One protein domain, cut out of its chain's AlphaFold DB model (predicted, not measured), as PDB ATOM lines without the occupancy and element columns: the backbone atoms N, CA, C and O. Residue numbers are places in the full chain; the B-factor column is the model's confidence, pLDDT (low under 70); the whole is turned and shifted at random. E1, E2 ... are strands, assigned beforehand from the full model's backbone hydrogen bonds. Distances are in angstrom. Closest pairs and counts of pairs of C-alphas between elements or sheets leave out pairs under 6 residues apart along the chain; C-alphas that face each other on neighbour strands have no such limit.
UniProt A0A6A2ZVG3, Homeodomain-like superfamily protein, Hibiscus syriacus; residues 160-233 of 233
ATOM      1  N   GLY A 160     284.150  60.485 140.076       54.78
ATOM      2  CA  GLY A 160     282.955  60.054 140.827       54.78
ATOM      3  C   GLY A 160     281.601  60.075 140.094       54.78
ATOM      4  O   GLY A 160     280.631  59.568 140.650       54.78
ATOM      5  N   GLU A 161     281.509  60.583 138.861       70.62
ATOM      6  CA  GLU A 161     280.277  60.533 138.048       70.62
ATOM      7  C   GLU A 161     280.236  59.283 137.145       70.62
ATOM      8  O   GLU A 161     281.230  58.945 136.497       70.62
ATOM      9  N   ILE A 162     279.080  58.605 137.075       77.56
ATOM     10  CA  ILE A 162     278.845  57.500 136.132       77.56
ATOM     11  C   ILE A 162     278.155  58.056 134.885       77.56
ATOM     12  O   ILE A 162     276.968  58.371 134.917       77.56
ATOM     13  N   ALA A 163     278.891  58.124 133.777       83.62
ATOM     14  CA  ALA A 163     278.388  58.574 132.482       83.62
ATOM     15  C   ALA A 163     278.550  57.490 131.405       83.62
ATOM     16  O   ALA A 163     279.449  56.648 131.468       83.62
ATOM     17  N   THR A 164     277.683  57.517 130.390       88.56
ATOM     18  CA  THR A 164     277.811  56.614 129.238       88.56
ATOM     19  C   THR A 164     279.017  56.988 128.384       88.56
ATOM     20  O   THR A 164     279.233  58.153 128.056       88.56
ATOM     21  N   VAL A 165     279.789  55.981 127.971       91.25
ATOM     22  CA  VAL A 165     280.907  56.173 127.036       91.25
ATOM     23  C   VAL A 165     280.454  56.168 125.578       91.25
ATOM     24  O   VAL A 165     281.212  56.608 124.714       91.25
ATOM     25  N   LYS A 166     279.235  55.693 125.284       92.62
ATOM     26  CA  LYS A 166     278.743  55.483 123.916       92.62
ATOM     27  C   LYS A 166     278.762  56.784 123.115       92.62
ATOM     28  O   LYS A 166     278.163  57.775 123.521       92.62
ATOM     29  N   GLY A 167     279.419  56.768 121.956       91.38
ATOM     30  CA  GLY A 167     279.527  57.941 121.077       91.38
ATOM     31  C   GLY A 167     280.512  59.018 121.550       91.38
ATOM     32  O   GLY A 167     280.689  60.024 120.865       91.38
ATOM     33  N   THR A 168     281.195  58.811 122.677       92.75
ATOM     34  CA  THR A 168     282.253  59.705 123.166       92.75
ATOM     35  C   THR A 168     283.633  59.237 122.670       92.75
ATOM     36  O   THR A 168     283.779  58.102 122.206       92.75
ATOM     37  N   PRO A 169     284.700  60.052 122.786       92.50
ATOM     38  CA  PRO A 169     286.062  59.583 122.516       92.50
ATOM     39  C   PRO A 169     286.494  58.388 123.388       92.50
ATOM     40  O   PRO A 169     287.359  57.621 122.958       92.50
ATOM     41  N   TYR A 170     285.852  58.199 124.548       91.00
ATOM     42  CA  TYR A 170     286.052  57.091 125.487       91.00
ATOM     43  C   TYR A 170     285.356  55.779 125.065       91.00
ATOM     44  O   TYR A 170     285.458  54.787 125.781       91.00
ATOM     45  N   ASP A 171     284.656  55.726 123.929       93.88
ATOM     46  CA  ASP A 171     283.918  54.531 123.496       93.88
ATOM     47  C   ASP A 171     284.847  53.398 123.006       93.88
ATOM     48  O   ASP A 171     285.267  53.369 121.846       93.88
ATOM     49  N   PHE A 172     285.162  52.446 123.885       93.62
ATOM     50  CA  PHE A 172     285.868  51.200 123.547       93.62
ATOM     51  C   PHE A 172     284.966  49.961 123.649       93.62
ATOM     52  O   PHE A 172     285.461  48.844 123.796       93.62
ATOM     53  N   LEU A 173     283.640  50.125 123.522       91.94
ATOM     54  CA  LEU A 173     282.709  48.986 123.453       91.94
ATOM     55  C   LEU A 173     282.960  48.122 122.205       91.94
ATOM     56  O   LEU A 173     282.597  46.946 122.162       91.94
ATOM     57  N   LYS A 174     283.615  48.701 121.193       92.06
ATOM     58  CA  LYS A 174     284.221  48.003 120.057       92.06
ATOM     59  C   LYS A 174     285.729  48.290 120.017       92.06
ATOM     60  O   LYS A 174     286.146  49.366 120.450       92.06
ATOM     61  N   PRO A 175     286.563  47.374 119.484       91.69
ATOM     62  CA  PRO A 175     287.997  47.612 119.373       91.69
ATOM     63  C   PRO A 175     288.315  48.852 118.530       91.69
ATOM     64  O   PRO A 175     287.855  48.981 117.396       91.69
ATOM     65  N   HIS A 176     289.156  49.730 119.072       91.94
ATOM     66  CA  HIS A 176     289.670  50.915 118.393       91.94
ATOM     67  C   HIS A 176     291.160  51.086 118.686       91.94
ATOM     68  O   HIS A 176     291.650  50.657 119.730       91.94
ATOM     69  N   ILE A 177     291.879  51.738 117.769       91.75
ATOM     70  CA  ILE A 177     293.283  52.096 117.987       91.75
ATOM     71  C   ILE A 177     293.343  53.116 119.130       91.75
ATOM     72  O   ILE A 177     292.760  54.202 119.028       91.75
ATOM     73  N   VAL A 178     294.048  52.772 120.208       88.81
ATOM     74  CA  VAL A 178     294.339  53.701 121.307       88.81
ATOM     75  C   VAL A 178     295.085  54.909 120.737       88.81
ATOM     76  O   VAL A 178     296.013  54.757 119.950       88.81
ATOM     77  N   GLY A 179     294.628  56.113 121.080       86.88
ATOM     78  CA  GLY A 179     295.164  57.368 120.543       86.88
ATOM     79  C   GLY A 179     294.419  57.925 119.321       86.88
ATOM     80  O   GLY A 179     294.431  59.132 119.114       86.88
ATOM     81  N   SER A 180     293.662  57.116 118.566       90.56
ATOM     82  CA  SER A 180     292.973  57.578 117.336       90.56
ATOM     83  C   SER A 180     291.953  58.709 117.541       90.56
ATOM     84  O   SER A 180     291.601  59.416 116.600       90.56
ATOM     85  N   ARG A 181     291.470  58.891 118.774       93.50
ATOM     86  CA  ARG A 181     290.512  59.938 119.164       93.50
ATOM     87  C   ARG A 181     291.062  60.893 120.221       93.50
ATOM     88  O   ARG A 181     290.300  61.696 120.750       93.50
ATOM     89  N   ILE A 182     292.359  60.824 120.523       89.00
ATOM     90  CA  ILE A 182     292.951  61.580 121.632       89.00
ATOM     91  C   ILE A 182     292.867  63.091 121.427       89.00
ATOM     92  O   ILE A 182     292.651  63.815 122.384       89.00
ATOM     93  N   ASN A 183     292.908  63.561 120.178       90.38
ATOM     94  CA  ASN A 183     292.796  64.986 119.847       90.38
ATOM     95  C   ASN A 183     291.428  65.589 120.219       90.38
ATOM     96  O   ASN A 183     291.255  66.801 120.167       90.38
ATOM     97  N   LYS A 184     290.441  64.751 120.569       90.12
ATOM     98  CA  LYS A 184     289.131  65.176 121.080       90.12
ATOM     99  C   LYS A 184     289.103  65.301 122.607       90.12
ATOM    100  O   LYS A 184     288.056  65.610 123.167       90.12
ATOM    101  N   LEU A 185     290.213  65.000 123.279       86.94
ATOM    102  CA  LEU A 185     290.360  64.994 124.729       86.94
ATOM    103  C   LEU A 185     291.384  66.049 125.138       86.94
ATOM    104  O   LEU A 185     292.442  66.170 124.532       86.94
ATOM    105  N   THR A 186     291.092  66.792 126.202       81.69
ATOM    106  CA  THR A 186     291.989  67.840 126.714       81.69
ATOM    107  C   THR A 186     293.133  67.290 127.565       81.69
ATOM    108  O   THR A 186     294.163  67.942 127.685       81.69
ATOM    109  N   LYS A 187     292.962  66.101 128.157       77.75
ATOM    110  CA  LYS A 187     293.921  65.478 129.088       77.75
ATOM    111  C   LYS A 187     294.285  64.035 128.721       77.75
ATOM    112  O   LYS A 187     294.821  63.306 129.545       77.75
ATOM    113  N   GLY A 188     293.983  63.613 127.493       84.56
ATOM    114  CA  GLY A 188     294.122  62.215 127.085       84.56
ATOM    115  C   GLY A 188     293.127  61.290 127.792       84.56
ATOM    116  O   GLY A 188     292.088  61.734 128.283       84.56
ATOM    117  N   TYR A 189     293.423  59.990 127.797       84.94
ATOM    118  CA  TYR A 189     292.633  59.021 128.553       84.94
ATOM    119  C   TYR A 189     293.103  59.012 130.002       84.94
ATOM    120  O   TYR A 189     294.266  58.720 130.259       84.94
ATOM    121  N   ASP A 190     292.185  59.316 130.911       79.12
ATOM    122  CA  ASP A 190     292.331  59.161 132.356       79.12
ATOM    123  C   ASP A 190     290.927  58.971 132.949       79.12
ATOM    124  O   ASP A 190     290.273  59.912 133.404       79.12
ATOM    125  N   ILE A 191     290.387  57.757 132.806       79.06
ATOM    126  CA  ILE A 191     289.007  57.454 133.197       79.06
ATOM    127  C   ILE A 191     288.851  56.028 133.740       79.06
ATOM    128  O   ILE A 191     289.452  55.070 133.249       79.06
ATOM    129  N   ASN A 192     287.976  55.891 134.734       83.75
ATOM    130  CA  ASN A 192     287.510  54.616 135.266       83.75
ATOM    131  C   ASN A 192     286.271  54.205 134.490       83.75
ATOM    132  O   ASN A 192     285.213  54.825 134.609       83.75
ATOM    133  N   TYR A 193     286.397  53.118 133.747       87.44
ATOM    134  CA  TYR A 193     285.269  52.445 133.139       87.44
ATOM    135  C   TYR A 193     284.513  51.679 134.214       87.44
ATOM    136  O   TYR A 193     285.075  50.791 134.858       87.44
ATOM    137  N   VAL A 194     283.233  52.000 134.392       87.19
ATOM    138  CA  VAL A 194     282.307  51.157 135.152       87.19
ATOM    139  C   VAL A 194     282.050  49.891 134.341       87.19
ATOM    140  O   VAL A 194     281.780  49.965 133.144       87.19
ATOM    141  N   ILE A 195     282.171  48.724 134.972       89.25
ATOM    142  CA  ILE A 195     282.014  47.444 134.280       89.25
ATOM    143  C   ILE A 195     280.597  46.917 134.482       89.25
ATOM    144  O   ILE A 195     280.246  46.499 135.588       89.25
ATOM    145  N   ASP A 196     279.843  46.816 133.392       83.94
ATOM    146  CA  ASP A 196     278.460  46.331 133.386       83.94
ATOM    147  C   ASP A 196     278.269  44.979 134.092       83.94
ATOM    148  O   ASP A 196     279.093  44.062 133.982       83.94
ATOM    149  N   GLY A 197     277.141  44.832 134.790       82.88
ATOM    150  CA  GLY A 197     276.729  43.609 135.486       82.88
ATOM    151  C   GLY A 197     277.070  43.580 136.980       82.88
ATOM    152  O   GLY A 197     277.591  44.537 137.543       82.88
ATOM    153  N   VAL A 198     276.769  42.455 137.633       80.62
ATOM    154  CA  VAL A 198     276.886  42.308 139.096       80.62
ATOM    155  C   VAL A 198     278.361  42.335 139.545       80.62
ATOM    156  O   VAL A 198     279.160  41.543 139.026       80.62
ATOM    157  N   PRO A 199     278.749  43.206 140.500       81.06
ATOM    158  CA  PRO A 199     280.088  43.205 141.093       81.06
ATOM    159  C   PRO A 199     280.436  41.871 141.771       81.06
ATOM    160  O   PRO A 199     279.562  41.148 142.242       81.06
ATOM    161  N   GLY A 200     281.725  41.531 141.848       80.88
ATOM    162  CA  GLY A 200     282.210  40.345 142.567       80.88
ATOM    163  C   GLY A 200     282.325  39.063 141.732       80.88
ATOM    164  O   GLY A 200     283.030  38.141 142.145       80.88
ATOM    165  N   LYS A 201     281.741  39.007 140.525       86.06
ATOM    166  CA  LYS A 201     281.947  37.897 139.578       86.06
ATOM    167  C   LYS A 201     283.089  38.206 138.608       86.06
ATOM    168  O   LYS A 201     283.096  39.261 137.983       86.06
ATOM    169  N   LEU A 202     284.030  37.269 138.458       87.50
ATOM    170  CA  LEU A 202     285.125  37.388 137.493       87.50
ATOM    171  C   LEU A 202     284.570  37.400 136.057       87.50
ATOM    172  O   LEU A 202     283.852  36.480 135.664       87.50
ATOM    173  N   LYS A 203     284.916  38.429 135.278       88.31
ATOM    174  CA  LYS A 203     284.475  38.622 133.887       88.31
ATOM    175  C   LYS A 203     285.593  39.214 133.037       88.31
ATOM    176  O   LYS A 203     286.433  39.938 133.565       88.31
ATOM    177  N   LYS A 204     285.602  38.912 131.734       90.62
ATOM    178  CA  LYS A 204     286.484  39.584 130.768       90.62
ATOM    179  C   LYS A 204     286.024  41.033 130.634       90.62
ATOM    180  O   LYS A 204     284.860  41.266 130.323       90.62
ATOM    181  N   THR A 205     286.924  41.979 130.859       91.44
ATOM    182  CA  THR A 205     286.591  43.410 130.907       91.44
ATOM    183  C   THR A 205     287.293  44.208 129.827       91.44
ATOM    184  O   THR A 205     286.692  45.110 129.257       91.44
ATOM    185  N   ALA A 206     288.549  43.886 129.526       91.94
ATOM    186  CA  ALA A 206     289.308  44.611 128.520       91.94
ATOM    187  C   ALA A 206     290.195  43.670 127.710       91.94
ATOM    188  O   ALA A 206     290.548  42.571 128.146       91.94
ATOM    189  N   MET A 207     290.558  44.127 126.515       92.31
ATOM    190  CA  MET A 207     291.555  43.494 125.670       92.31
ATOM    191  C   MET A 207     292.392  44.581 125.002       92.31
ATOM    192  O   MET A 207     291.843  45.480 124.369       92.31
ATOM    193  N   ALA A 208     293.711  44.465 125.099       90.00
ATOM    194  CA  ALA A 208     294.655  45.279 124.349       90.00
ATOM    195  C   ALA A 208     295.420  44.380 123.377       90.00
ATOM    196  O   ALA A 208     295.851  43.287 123.742       90.00
ATOM    197  N   LYS A 209     295.582  44.832 122.133       89.31
ATOM    198  CA  LYS A 209     296.325  44.110 121.100       89.31
ATOM    199  C   LYS A 209     297.328  45.045 120.450       89.31
ATOM    200  O   LYS A 209     296.943  46.088 119.926       89.31
ATOM    201  N   ASP A 210     298.585  44.628 120.424       85.81
ATOM    202  CA  ASP A 210     299.605  45.257 119.595       85.81
ATOM    203  C   ASP A 210     299.732  44.478 118.281       85.81
ATOM    204  O   ASP A 210     300.195  43.337 118.248       85.81
ATOM    205  N   ASN A 211     299.331  45.100 117.172       85.94
ATOM    206  CA  ASN A 211     299.414  44.479 115.851       85.94
ATOM    207  C   ASN A 211     300.866  44.286 115.378       85.94
ATOM    208  O   ASN A 211     301.138  43.366 114.599       85.94
ATOM    209  N   LYS A 212     301.814  45.104 115.863       84.19
ATOM    210  CA  LYS A 212     303.226  45.014 115.473       84.19
ATOM    211  C   LYS A 212     303.874  43.768 116.062       84.19
ATOM    212  O   LYS A 212     304.396  42.956 115.301       84.19
ATOM    213  N   SER A 213     303.800  43.568 117.378       81.62
ATOM    214  CA  SER A 213     304.341  42.363 118.034       81.62
ATOM    215  C   SER A 213     303.414  41.146 117.966       81.62
ATOM    216  O   SER A 213     303.868  40.019 118.147       81.62
ATOM    217  N   GLY A 214     302.121  41.349 117.698       83.31
ATOM    218  CA  GLY A 214     301.093  40.308 117.772       83.31
ATOM    219  C   GLY A 214     300.657  39.960 119.200       83.31
ATOM    220  O   GLY A 214     299.848  39.049 119.370       83.31
ATOM    221  N   ARG A 215     301.173  40.656 120.223       81.69
ATOM    222  CA  ARG A 215     300.809  40.420 121.626       81.69
ATOM    223  C   ARG A 215     299.364  40.834 121.890       81.69
ATOM    224  O   ARG A 215     298.884  41.848 121.378       81.69
ATOM    225  N   VAL A 216     298.696  40.054 122.733       86.12
ATOM    226  CA  VAL A 216     297.347  40.330 123.229       86.12
ATOM    227  C   VAL A 216     297.367  40.225 124.748       86.12
ATOM    228  O   VAL A 216     297.847  39.232 125.291       86.12
ATOM    229  N   MET A 217     296.837  41.242 125.419       85.44
ATOM    230  CA  MET A 217     296.540  41.227 126.845       85.44
ATOM    231  C   MET A 217     295.028  41.180 127.016       85.44
ATOM    232  O   MET A 217     294.320  42.036 126.491       85.44
ATOM    233  N   GLU A 218     294.542  40.203 127.770       90.44
ATOM    234  CA  GLU A 218     293.148  40.130 128.192       90.44
ATOM    235  C   GLU A 218     293.077  40.368 129.699       90.44
ATOM    236  O   GLU A 218     293.815  39.752 130.468       90.44
ATOM    237  N   LEU A 219     292.187  41.264 130.121       88.31
ATOM    238  CA  LEU A 219     291.962  41.578 131.525       88.31
ATOM    239  C   LEU A 219     290.651  40.956 131.984       88.31
ATOM    240  O   LEU A 219     289.591  41.230 131.415       88.31
ATOM    241  N   PHE A 220     290.734  40.175 133.056       90.12
ATOM    242  CA  PHE A 220     289.584  39.633 133.763       90.12
ATOM    243  C   PHE A 220     289.575  40.178 135.187       90.12
ATOM    244  O   PHE A 220     290.587  40.094 135.880       90.12
ATOM    245  N   THR A 221     288.447  40.720 135.639       87.75
ATOM    246  CA  THR A 221     288.332  41.263 136.999       87.75
ATOM    247  C   THR A 221     286.962  40.992 137.607       87.75
ATOM    248  O   THR A 221     285.977  40.785 136.899       87.75
ATOM    249  N   ASN A 222     286.922  40.936 138.937       87.19
ATOM    250  CA  ASN A 222     285.697  40.916 139.734       87.19
ATOM    251  C   ASN A 222     285.386  42.287 140.362       87.19
ATOM    252  O   ASN A 222     284.399  42.416 141.087       87.19
ATOM    253  N   GLN A 223     286.233  43.285 140.105       87.69
ATOM    254  CA  GLN A 223     286.048  44.658 140.560       87.69
ATOM    255  C   GLN A 223     284.913  45.340 139.780       87.69
ATOM    256  O   GLN A 223     284.584  44.901 138.679       87.69
ATOM    257  N   PRO A 224     284.289  46.397 140.328       85.94
ATOM    258  CA  PRO A 224     283.222  47.128 139.643       85.94
ATOM    259  C   PRO A 224     283.735  48.103 138.569       85.94
ATOM    260  O   PRO A 224     282.938  48.599 137.775       85.94
ATOM    261  N   GLY A 225     285.042  48.384 138.534       85.81
ATOM    262  CA  GLY A 225     285.654  49.351 137.628       85.81
ATOM    263  C   GLY A 225     287.040  48.930 137.139       85.81
ATOM    264  O   GLY A 225     287.714  48.123 137.786       85.81
ATOM    265  N   VAL A 226     287.454  49.471 135.994       86.88
ATOM    266  CA  VAL A 226     288.836  49.423 135.497       86.88
ATOM    267  C   VAL A 226     289.265  50.826 135.119       86.88
ATOM    268  O   VAL A 226     288.617  51.480 134.303       86.88
ATOM    269  N   GLN A 227     290.405  51.248 135.652       83.06
ATOM    270  CA  GLN A 227     291.054  52.449 135.174       83.06
ATOM    271  C   GLN A 227     291.762  52.204 133.848       83.06
ATOM    272  O   GLN A 227     292.544  51.261 133.723       83.06
ATOM    273  N   PHE A 228     291.549  53.106 132.892       84.12
ATOM    274  CA  PHE A 228     292.359  53.198 131.689       84.12
ATOM    275  C   PHE A 228     293.005  54.575 131.561       84.12
ATOM    276  O   PHE A 228     292.332  55.605 131.638       84.12
ATOM    277  N   ILE A 229     294.318  54.565 131.326       73.94
ATOM    278  CA  ILE A 229     295.131  55.769 131.187       73.94
ATOM    279  C   ILE A 229     296.051  55.619 130.005       73.94
ATOM    280  O   ILE A 229     296.587  54.540 129.746       73.94
ATOM    281  N   GLN A 230     296.273  56.734 129.330       74.12
ATOM    282  CA  GLN A 230     297.339  56.853 128.362       74.12
ATOM    283  C   GLN A 230     298.498  57.658 128.949       74.12
ATOM    284  O   GLN A 230     298.335  58.824 129.295       74.12
ATOM    285  N   LEU A 231     299.681  57.048 128.987       65.06
ATOM    286  CA  LEU A 231     300.923  57.757 129.273       65.06
ATOM    287  C   LEU A 231     301.324  58.578 128.040       65.06
ATOM    288  O   LEU A 231     301.349  58.055 126.923       65.06
ATOM    289  N   SER A 232     301.616  59.863 128.227       54.75
ATOM    290  CA  SER A 232     302.300  60.664 127.211       54.75
ATOM    291  C   SER A 232     303.773  60.257 127.178       54.75
ATOM    292  O   SER A 232     304.449  60.347 128.203       54.75
ATOM    293  N   SER A 233     304.239  59.788 126.022       45.97
ATOM    294  CA  SER A 233     305.665  59.640 125.707       45.97
ATOM    295  C   SER A 233     306.315  60.986 125.440       45.97
ATOM    296  O   SER A 233     305.653  61.777 124.727       45.97
TER     297      SER A 233
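Overview. This is residues 160 to 233 of the 233 residues of the protein "Homeodomain-like superfamily protein" of Hibiscus syriacus (UniProt A0A6A2ZVG3). With little regular structure, two small two-stranded ribbons, E1 with E4 and the hairpin E2 and E3, stand side by side with a gap between them, and a long looping stretch, residues 160 to 189, winds over one side. The 74 printed residues hold no named helix and four strands, E1 to E4 in chain order, with 23 residues: all strand, both sheets antiparallel. The whole is only just compact, close to loose, with a radius of gyration of the C-alphas of 13.1 A and spans of 34 by 32 by 21 A.

Arrangement. E1, residues 190 to 194, is antiparallel to E4, residues 225 to 229, at 159 degrees; N 193 and O 226 are 2.8 A apart, within hydrogen-bond range. E2, residues 203 to 209, and E3, residues 216 to 221, form an antiparallel hairpin, with N 217 and O 208 at 2.8 A. The closest C-alphas of E2 and E4, Thr 205 and Val 226, are 7.9 A apart. E1 and E3 are apart.

Along the chain. E1 begins at C-alpha 190 (292.331, 59.161, 132.356). E2 measures 18.3 A and E3 16.5 A. E4 ends at C-alpha 229 (295.131, 55.769, 131.187).

Size, cuts and confidence. The farthest C-alphas, Glu 161 and Ser 213, are 36.2 A apart. The printed part has no cut and no long link. Residues 160 and 231 to 233 have pLDDT under 70.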